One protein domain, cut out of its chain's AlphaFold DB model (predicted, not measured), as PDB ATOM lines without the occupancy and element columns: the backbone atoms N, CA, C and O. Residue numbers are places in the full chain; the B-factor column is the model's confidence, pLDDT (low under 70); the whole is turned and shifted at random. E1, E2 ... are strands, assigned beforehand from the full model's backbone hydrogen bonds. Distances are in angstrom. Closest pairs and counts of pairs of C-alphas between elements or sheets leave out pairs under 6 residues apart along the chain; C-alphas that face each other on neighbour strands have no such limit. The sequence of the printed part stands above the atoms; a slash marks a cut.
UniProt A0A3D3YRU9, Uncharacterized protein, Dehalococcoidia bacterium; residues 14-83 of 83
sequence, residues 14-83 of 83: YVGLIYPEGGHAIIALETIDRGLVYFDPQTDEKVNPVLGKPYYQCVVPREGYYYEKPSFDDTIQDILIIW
ATOM      1  N   TYR A  14     155.574 188.768 257.289       94.50
ATOM      2  CA  TYR A  14     155.073 190.089 257.641       94.50
ATOM      3  C   TYR A  14     153.962 189.946 258.682       94.50
ATOM      4  O   TYR A  14     153.077 189.100 258.538       94.50
ATOM      5  N   VAL A  15     153.976 190.801 259.700       97.44
ATOM      6  CA  VAL A  15     152.961 190.809 260.751       97.44
ATOM      7  C   VAL A  15     152.381 192.211 260.887       97.44
ATOM      8  O   VAL A  15     153.087 193.157 261.227       97.44
ATOM      9  N   GLY A  16     151.084 192.340 260.629       98.06
ATOM     10  CA  GLY A  16     150.325 193.561 260.873       98.06
ATOM     11  C   GLY A  16     149.664 193.519 262.246       98.06
ATOM     12  O   GLY A  16     148.852 192.634 262.509       98.06
ATOM     13  N   LEU A  17     149.991 194.483 263.099       98.44
ATOM     14  CA  LEU A  17     149.278 194.772 264.337       98.44
ATOM     15  C   LEU A  17     148.223 195.837 264.053       98.44
ATOM     16  O   LEU A  17     148.550 196.911 263.546       98.44
ATOM     17  N   ILE A  18     146.967 195.544 264.371       98.38
ATOM     18  CA  ILE A  18     145.850 196.466 264.151       98.38
ATOM     19  C   ILE A  18     145.505 197.142 265.481       98.38
ATOM     20  O   ILE A  18     145.315 196.457 266.487       98.38
ATOM     21  N   TYR A  19     145.434 198.473 265.483       98.00
ATOM     22  CA  TYR A  19     145.063 199.307 266.636       98.00
ATOM     23  C   TYR A  19     143.663 199.913 266.430       98.00
ATOM     24  O   TYR A  19     143.151 199.844 265.309       98.00
ATOM     25  N   PRO A  20     143.032 200.540 267.448       97.69
ATOM     26  CA  PRO A  20     141.754 201.234 267.256       97.69
ATOM     27  C   PRO A  20     141.821 202.297 266.155       97.69
ATOM     28  O   PRO A  20     140.884 202.448 265.373       97.69
ATOM     29  N   GLU A  21     142.949 203.008 266.079       94.06
ATOM     30  CA  GLU A  21     143.234 204.005 265.051       94.06
ATOM     31  C   GLU A  21     144.628 203.748 264.461       94.06
ATOM     32  O   GLU A  21     145.650 204.133 265.024       94.06
ATOM     33  N   GLY A  22     144.671 203.072 263.309       94.12
ATOM     34  CA  GLY A  22     145.908 202.758 262.591       94.12
ATOM     35  C   GLY A  22     146.435 201.351 262.879       94.12
ATOM     36  O   GLY A  22     145.677 200.389 262.990       94.12
ATOM     37  N   GLY A  23     147.756 201.214 262.931       95.94
ATOM     38  CA  GLY A  23     148.414 199.932 263.135       95.94
ATOM     39  C   GLY A  23     149.927 200.051 263.054       95.94
ATOM     40  O   GLY A  23     150.469 201.131 262.814       95.94
ATOM     41  N   HIS A  24     150.602 198.922 263.226       97.44
ATOM     42  CA  HIS A  24     152.053 198.822 263.136       97.44
ATOM     43  C   HIS A  24     152.468 197.545 262.419       97.44
ATOM     44  O   HIS A  24     151.758 196.541 262.448       97.44
ATOM     45  N   ALA A  25     153.621 197.583 261.764       97.69
ATOM     46  CA  ALA A  25     154.166 196.450 261.037       97.69
ATOM     47  C   ALA A  25     155.414 195.926 261.743       97.69
ATOM     48  O   ALA A  25     156.376 196.667 261.950       97.69
ATOM     49  N   ILE A  26     155.410 194.634 262.051       97.56
ATOM     50  CA  ILE A  26     156.560 193.909 262.586       97.56
ATOM     51  C   ILE A  26     156.867 192.692 261.704       97.56
ATOM     52  O   ILE A  26     156.148 192.402 260.743       97.56
ATOM     53  N   ILE A  27     157.934 191.967 262.023       96.31
ATOM     54  CA  ILE A  27     158.260 190.699 261.363       96.31
ATOM     55  C   ILE A  27     158.137 189.529 262.335       96.31
ATOM     56  O   ILE A  27     158.282 189.697 263.549       96.31
ATOM     57  N   ALA A  28     157.911 188.334 261.796       96.19
ATOM     58  CA  ALA A  28     158.059 187.088 262.533       96.19
ATOM     59  C   ALA A  28     159.033 186.145 261.831       96.19
ATOM     60  O   ALA A  28     159.046 186.066 260.606       96.19
ATOM     61  N   LEU A  29     159.808 185.398 262.611       93.88
ATOM     62  CA  LEU A  29     160.629 184.288 262.141       93.88
ATOM     63  C   LEU A  29     160.067 182.980 262.700       93.88
ATOM     64  O   LEU A  29     159.829 182.872 263.903       93.88
ATOM     65  N   GLU A  30     159.879 181.978 261.845       93.38
ATOM     66  CA  GLU A  30     159.546 180.621 262.275       93.38
ATOM     67  C   GLU A  30     160.825 179.874 262.663       93.38
ATOM     68  O   GLU A  30     161.672 179.554 261.827       93.38
ATOM     69  N   THR A  31     160.965 179.604 263.956       90.69
ATOM     70  CA  THR A  31     162.099 178.881 264.536       90.69
ATOM     71  C   THR A  31     161.719 177.441 264.852       90.69
ATOM     72  O   THR A  31     160.572 177.137 265.179       90.69
ATOM     73  N   ILE A  32     162.704 176.545 264.788       90.50
ATOM     74  CA  ILE A  32     162.499 175.110 265.032       90.50
ATOM     75  C   ILE A  32     162.254 174.770 266.509       90.50
ATOM     76  O   ILE A  32     161.670 173.731 266.801       90.50
ATOM     77  N   ASP A  33     162.708 175.618 267.434       93.56
ATOM     78  CA  ASP A  33     162.699 175.371 268.879       93.56
ATOM     79  C   ASP A  33     161.709 176.264 269.646       93.56
ATOM     80  O   ASP A  33     161.281 175.894 270.739       93.56
ATOM     81  N   ARG A  34     161.333 177.430 269.097       92.00
ATOM     82  CA  ARG A  34     160.488 178.429 269.782       92.00
ATOM     83  C   ARG A  34     159.222 178.801 269.011       92.00
ATOM     84  O   ARG A  34     158.467 179.648 269.480       92.00
ATOM     85  N   GLY A  35     158.977 178.184 267.854       92.62
ATOM     86  CA  GLY A  35     157.873 178.560 266.974       92.62
ATOM     87  C   GLY A  35     158.075 179.965 266.400       92.62
ATOM     88  O   GLY A  35     159.195 180.336 266.043       92.62
ATOM     89  N   LEU A  36     157.002 180.751 266.304       94.19
ATOM     90  CA  LEU A  36     157.080 182.133 265.828       94.19
ATOM     91  C   LEU A  36     157.706 183.052 266.881       94.19
ATOM     92  O   LEU A  36     157.223 183.154 268.009       94.19
ATOM     93  N   VAL A  37     158.757 183.764 266.486       96.38
ATOM     94  CA  VAL A  37     159.364 184.846 267.269       96.38
ATOM     95  C   VAL A  37     159.225 186.159 266.513       96.38
ATOM     96  O   VAL A  37     159.383 186.178 265.296       96.38
ATOM     97  N   TYR A  38     158.935 187.249 267.220       97.44
ATOM     98  CA  TYR A  38     158.585 188.529 266.610       97.44
ATOM     99  C   TYR A  38     159.627 189.601 266.924       97.44
ATOM    100  O   TYR A  38     160.169 189.634 268.034       97.44
ATOM    101  N   PHE A  39     159.873 190.491 265.963       96.75
ATOM    102  CA  PHE A  39     160.826 191.592 266.099       96.75
ATOM    103  C   PHE A  39     160.288 192.879 265.481       96.75
ATOM    104  O   PHE A  39     159.681 192.841 264.406       96.75
ATOM    105  N   ASP A  40     160.547 194.008 266.141       96.06
ATOM    106  CA  ASP A  40     160.318 195.326 265.558       96.06
ATOM    107  C   ASP A  40     161.448 195.641 264.559       96.06
ATOM    108  O   ASP A  40     162.614 195.715 264.958       96.06
ATOM    109  N   PRO A  41     161.140 195.824 263.264       93.50
ATOM    110  CA  PRO A  41     162.154 196.048 262.240       93.50
ATOM    111  C   PRO A  41     162.833 197.423 262.339       93.50
ATOM    112  O   PRO A  41     163.816 197.651 261.640       93.50
ATOM    113  N   GLN A  42     162.313 198.360 263.142       93.75
ATOM    114  CA  GLN A  42     162.908 199.687 263.322       93.75
ATOM    115  C   GLN A  42     163.957 199.704 264.439       93.75
ATOM    116  O   GLN A  42     164.894 200.499 264.376       93.75
ATOM    117  N   THR A  43     163.803 198.858 265.462       93.44
ATOM    118  CA  THR A  43     164.646 198.884 266.673       93.44
ATOM    119  C   THR A  43     165.469 197.610 266.886       93.44
ATOM    120  O   THR A  43     166.335 197.575 267.771       93.44
ATOM    121  N   ASP A  44     165.222 196.579 266.074       93.88
ATOM    122  CA  ASP A  44     165.754 195.215 266.197       93.88
ATOM    123  C   ASP A  44     165.389 194.528 267.521       93.88
ATOM    124  O   ASP A  44     165.981 193.517 267.914       93.88
ATOM    125  N   GLU A  45     164.421 195.071 268.254       95.81
ATOM    126  CA  GLU A  45     164.039 194.525 269.541       95.81
ATOM    127  C   GLU A  45     163.029 193.404 269.389       95.81
ATOM    128  O   GLU A  45     162.129 193.421 268.544       95.81
ATOM    129  N   LYS A  46     163.178 192.402 270.253       96.88
ATOM    130  CA  LYS A  46     162.200 191.332 270.353       96.88
ATOM    131  C   LYS A  46     160.896 191.915 270.879       96.88
ATOM    132  O   LYS A  46     160.891 192.662 271.855       96.88
ATOM    133  N   VAL A  47     159.785 191.492 270.298       97.44
ATOM    134  CA  VAL A  47     158.451 191.866 270.765       97.44
ATOM    135  C   VAL A  47     157.624 190.619 271.053       97.44
ATOM    136  O   VAL A  47     157.823 189.565 270.451       97.44
ATOM    137  N   ASN A  48     156.709 190.716 272.012       97.50
ATOM    138  CA  ASN A  48     155.770 189.651 272.356       97.50
ATOM    139  C   ASN A  48     154.346 190.220 272.265       97.50
ATOM    140  O   ASN A  48     153.780 190.583 273.299       97.50
ATOM    141  N   PRO A  49     153.789 190.385 271.050       97.19
ATOM    142  CA  PRO A  49     152.483 191.006 270.862       97.19
ATOM    143  C   PRO A  49     151.382 190.166 271.519       97.19
ATOM    144  O   PRO A  49     151.352 188.942 271.389       97.19
ATOM    145  N   VAL A  50     150.466 190.830 272.225       97.69
ATOM    146  CA  VAL A  50     149.334 190.199 272.915       97.69
ATOM    147  C   VAL A  50     148.073 191.003 272.629       97.69
ATOM    148  O   VAL A  50     148.058 192.215 272.829       97.69
ATOM    149  N   LEU A  51     147.005 190.326 272.202       98.19
ATOM    150  CA  LEU A  51     145.699 190.960 272.001       98.19
ATOM    151  C   LEU A  51     145.219 191.648 273.288       98.19
ATOM    152  O   LEU A  51     145.335 191.102 274.386       98.19
ATOM    153  N   GLY A  52     144.675 192.852 273.142       98.25
ATOM    154  CA  GLY A  52     144.205 193.695 274.237       98.25
ATOM    155  C   GLY A  52     145.311 194.389 275.036       98.25
ATOM    156  O   GLY A  52     144.991 195.081 276.000       98.25
ATOM    157  N   LYS A  53     146.594 194.232 274.673       98.19
ATOM    158  CA  LYS A  53     147.697 194.985 275.290       98.19
ATOM    159  C   LYS A  53     148.186 196.122 274.389       98.19
ATOM    160  O   LYS A  53     148.247 195.936 273.174       98.19
ATOM    161  N   PRO A  54     148.598 197.260 274.973       97.88
ATOM    162  CA  PRO A  54     149.351 198.287 274.261       97.88
ATOM    163  C   PRO A  54     150.663 197.733 273.698       97.88
ATOM    164  O   PRO A  54     151.389 197.014 274.398       97.88
ATOM    165  N   TYR A  55     150.992 198.073 272.455       97.94
ATOM    166  CA  TYR A  55     152.201 197.591 271.792       97.94
ATOM    167  C   TYR A  55     153.491 198.013 272.500       97.94
ATOM    168  O   TYR A  55     154.373 197.172 272.674       97.94
ATOM    169  N   TYR A  56     153.593 199.251 272.994       96.88
ATOM    170  CA  TYR A  56     154.796 199.730 273.691       96.88
ATOM    171  C   TYR A  56     155.162 198.883 274.929       96.88
ATOM    172  O   TYR A  56     156.328 198.805 275.306       96.88
ATOM    173  N   GLN A  57     154.185 198.199 275.542       97.19
ATOM    174  CA  GLN A  57     154.401 197.271 276.667       97.19
ATOM    175  C   GLN A  57     154.784 195.851 276.229       97.19
ATOM    176  O   GLN A  57     155.153 195.020 277.059       97.19
ATOM    177  N   CYS A  58     154.632 195.541 274.943       97.38
ATOM    178  CA  CYS A  58     154.949 194.242 274.362       97.38
ATOM    179  C   CYS A  58     156.404 194.159 273.885       97.38
ATOM    180  O   CYS A  58     156.889 193.057 273.611       97.38
ATOM    181  N   VAL A  59     157.094 195.296 273.780       97.19
ATOM    182  CA  VAL A  59     158.510 195.352 273.415       97.19
ATOM    183  C   VAL A  59     159.363 194.842 274.574       97.19
ATOM    184  O   VAL A  59     159.084 195.130 275.736       97.19
ATOM    185  N   VAL A  60     160.388 194.047 274.268       96.44
ATOM    186  CA  VAL A  60     161.421 193.631 275.223       96.44
ATOM    187  C   VAL A  60     162.587 194.609 275.072       96.44
ATOM    188  O   VAL A  60     163.438 194.386 274.206       96.44
ATOM    189  N   PRO A  61     162.622 195.700 275.860       92.69
ATOM    190  CA  PRO A  61     163.632 196.726 275.688       92.69
ATOM    191  C   PRO A  61     165.012 196.204 276.076       92.69
ATOM    192  O   PRO A  61     165.162 195.296 276.904       92.69
ATOM    193  N   ARG A  62     166.040 196.833 275.512       91.38
ATOM    194  CA  ARG A  62     167.418 196.679 275.993       91.38
ATOM    195  C   ARG A  62     167.533 197.099 277.461       91.38
ATOM    196  O   ARG A  62     166.757 197.910 277.965       91.38
ATOM    197  N   GLU A  63     168.531 196.552 278.150       91.44
ATOM    198  CA  GLU A  63     168.778 196.870 279.556       91.44
ATOM    199  C   GLU A  63     168.945 198.384 279.766       91.44
ATOM    200  O   GLU A  63     169.682 199.050 279.040       91.44
ATOM    201  N   GLY A  64     168.230 198.930 280.753       91.62
ATOM    202  CA  GLY A  64     168.232 200.364 281.057       91.62
ATOM    203  C   GLY A  64     167.351 201.228 280.147       91.62
ATOM    204  O   GLY A  64     167.315 202.440 280.346       91.62
ATOM    205  N   TYR A  65     166.628 200.638 279.190       92.62
ATOM    206  CA  TYR A  65     165.680 201.344 278.330       92.62
ATOM    207  C   TYR A  65     164.225 200.995 278.679       92.62
ATOM    208  O   TYR A  65     163.923 199.902 279.160       92.62
ATOM    209  N   TYR A  66     163.315 201.933 278.429       91.44
ATOM    210  CA  TYR A  66     161.874 201.725 278.518       91.44
ATOM    211  C   TYR A  66     161.182 202.507 277.402       91.44
ATOM    212  O   TYR A  66     161.636 203.583 277.018       91.44
ATOM    213  N   TYR A  67     160.070 201.971 276.901       93.19
ATOM    214  CA  TYR A  67     159.229 202.683 275.946       93.19
ATOM    215  C   TYR A  67     158.191 203.515 276.676       93.19
ATOM    216  O   TYR A  67     157.507 203.037 277.586       93.19
ATOM    217  N   GLU A  68     158.071 204.770 276.265       94.75
ATOM    218  CA  GLU A  68     157.024 205.653 276.750       94.75
ATOM    219  C   GLU A  68     155.698 205.334 276.072       94.75
ATOM    220  O   GLU A  68     155.645 204.917 274.913       94.75
ATOM    221  N   LYS A  69     154.608 205.549 276.813       95.75
ATOM    222  CA  LYS A  69     153.268 205.429 276.251       95.75
ATOM    223  C   LYS A  69     153.121 206.455 275.114       95.75
ATOM    224  O   LYS A  69     153.316 207.646 275.375       95.75
ATOM    225  N   PRO A  70     152.738 206.037 273.897       94.69
ATOM    226  CA  PRO A  70     152.508 206.973 272.805       94.69
ATOM    227  C   PRO A  70     151.299 207.881 273.085       94.69
ATOM    228  O   PRO A  70     150.471 207.621 273.960       94.69
ATOM    229  N   SER A  71     151.174 208.968 272.317       96.31
ATOM    230  CA  SER A  71     150.039 209.897 272.426       96.31
ATOM    231  C   SER A  71     148.720 209.335 271.879       96.31
ATOM    232  O   SER A  71     147.674 209.946 272.088       96.31
ATOM    233  N   PHE A  72     148.767 208.212 271.162       95.06
ATOM    234  CA  PHE A  72     147.619 207.515 270.581       95.06
ATOM    235  C   PHE A  72     147.391 206.163 271.273       95.06
ATOM    236  O   PHE A  72     148.235 205.703 272.043       95.06
ATOM    237  N   ASP A  73     146.238 205.541 271.027       97.62
ATOM    238  CA  ASP A  73     145.930 204.207 271.546       97.62
ATOM    239  C   ASP A  73     146.544 203.132 270.640       97.62
ATOM    240  O   ASP A  73     146.085 202.907 269.523       97.62
ATOM    241  N   ASP A  74     147.598 202.480 271.126       97.69
ATOM    242  CA  ASP A  74     148.303 201.386 270.458       97.69
ATOM    243  C   ASP A  74     147.901 200.003 271.006       97.69
ATOM    244  O   ASP A  74     148.673 199.042 270.938       97.69
ATOM    245  N   THR A  75     146.697 199.882 271.581       98.56
ATOM    246  CA  THR A  75     146.139 198.594 272.012       98.56
ATOM    247  C   THR A  75     145.963 197.661 270.816       98.56
ATOM    248  O   THR A  75     145.206 197.947 269.894       98.56
ATOM    249  N   ILE A  76     146.621 196.503 270.840       98.69
ATOM    250  CA  ILE A  76     146.538 195.511 269.763       98.69
ATOM    251  C   ILE A  76     145.141 194.876 269.771       98.69
ATOM    252  O   ILE A  76     144.802 194.118 270.680       98.69
ATOM    253  N   GLN A  77     144.329 195.164 268.757       98.62
ATOM    254  CA  GLN A  77     142.994 194.588 268.582       98.62
ATOM    255  C   GLN A  77     143.015 193.300 267.764       98.62
ATOM    256  O   GLN A  77     142.217 192.402 268.024       98.62
ATOM    257  N   ASP A  78     143.930 193.204 266.799       98.44
ATOM    258  CA  ASP A  78     144.062 192.042 265.923       98.44
ATOM    259  C   ASP A  78     145.507 191.892 265.413       98.44
ATOM    260  O   ASP A  78     146.297 192.845 265.436       98.44
ATOM    261  N   ILE A  79     145.860 190.681 264.977       98.25
ATOM    262  CA  ILE A  79     147.182 190.313 264.465       98.25
ATOM    263  C   ILE A  79     147.009 189.543 263.153       98.25
ATOM    264  O   ILE A  79     146.567 188.394 263.135       98.25
ATOM    265  N   LEU A  80     147.441 190.153 262.050       97.81
ATOM    266  CA  LEU A  80     147.467 189.537 260.725       97.81
ATOM    267  C   LEU A  80     148.875 189.037 260.404       97.81
ATOM    268  O   LEU A  80     149.819 189.822 260.403       97.81
ATOM    269  N   ILE A  81     149.016 187.755 260.063       95.44
ATOM    270  CA  ILE A  81     150.294 187.153 259.657       95.44
ATOM    271  C   ILE A  81     150.235 186.789 258.170       95.44
ATOM    272  O   ILE A  81     149.327 186.078 257.740       95.44
ATOM    273  N   ILE A  82     151.208 187.271 257.391       93.12
ATOM    274  CA  ILE A  82     151.328 187.046 255.944       93.12
ATOM    275  C   ILE A  82     152.716 186.477 255.637       93.12
ATOM    276  O   ILE A  82     153.726 187.106 255.953       93.12
ATOM    277  N   TRP A  83     152.751 185.318 254.983       89.12
ATOM    278  CA  TRP A  83     153.972 184.635 254.547       89.12
ATOM    279  C   TRP A  83     154.460 185.159 253.186       89.12
ATOM    280  O   TRP A  83     153.621 185.300 252.266       89.12
TER     281      TRP A  83
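Overview. This is residues 14 to 83 of the 83 residues of an uncharacterized protein of Dehalococcoidia bacterium (UniProt A0A3D3YRU9). Little regular structure: one curled, strongly twisted sheet, like part of a barrel, and a long loop, residues 40 to 77, running from one edge strand, E3, to the other, E4. The 70 printed residues hold four named strands, E1 to E4, in sheet order E3 E2 E1 E4, all antiparallel. The class is all strand, with 24 residues in named elements; the whole is compact, radius of gyration of the C-alphas 12.0 A, spanning 37 by 30 by 19 A.

Along the chain. E2, residues 23 to 31, is 25.1 A long. E1 is residues 14 to 18, from C-alpha 14 at (155.073, 190.089, 257.641), 13.0 A; E3 is 35 to 39, 13.4 A; E4 is 78 to 82, 13.3 A, ending at C-alpha 82 (151.328, 187.046, 255.944).

Arrangement. Hairpin E1 and E2 has N 17 and O 24 at 2.8 A; hairpin E2 and E3, N 29 and O 37 at 2.8 A. E1, E2 and E3 form a meander, each the antiparallel neighbour of the one before; with E4 beside E1, N 16 and O 80 at 2.8 A, a Greek key.

Size, cuts and confidence. The C-alphas farthest apart, Ile 32 and Ser 71, are 37.7 A apart. The printed part has no cut; link E3 to E4 is long. No printed residue is under 70 in pLDDT.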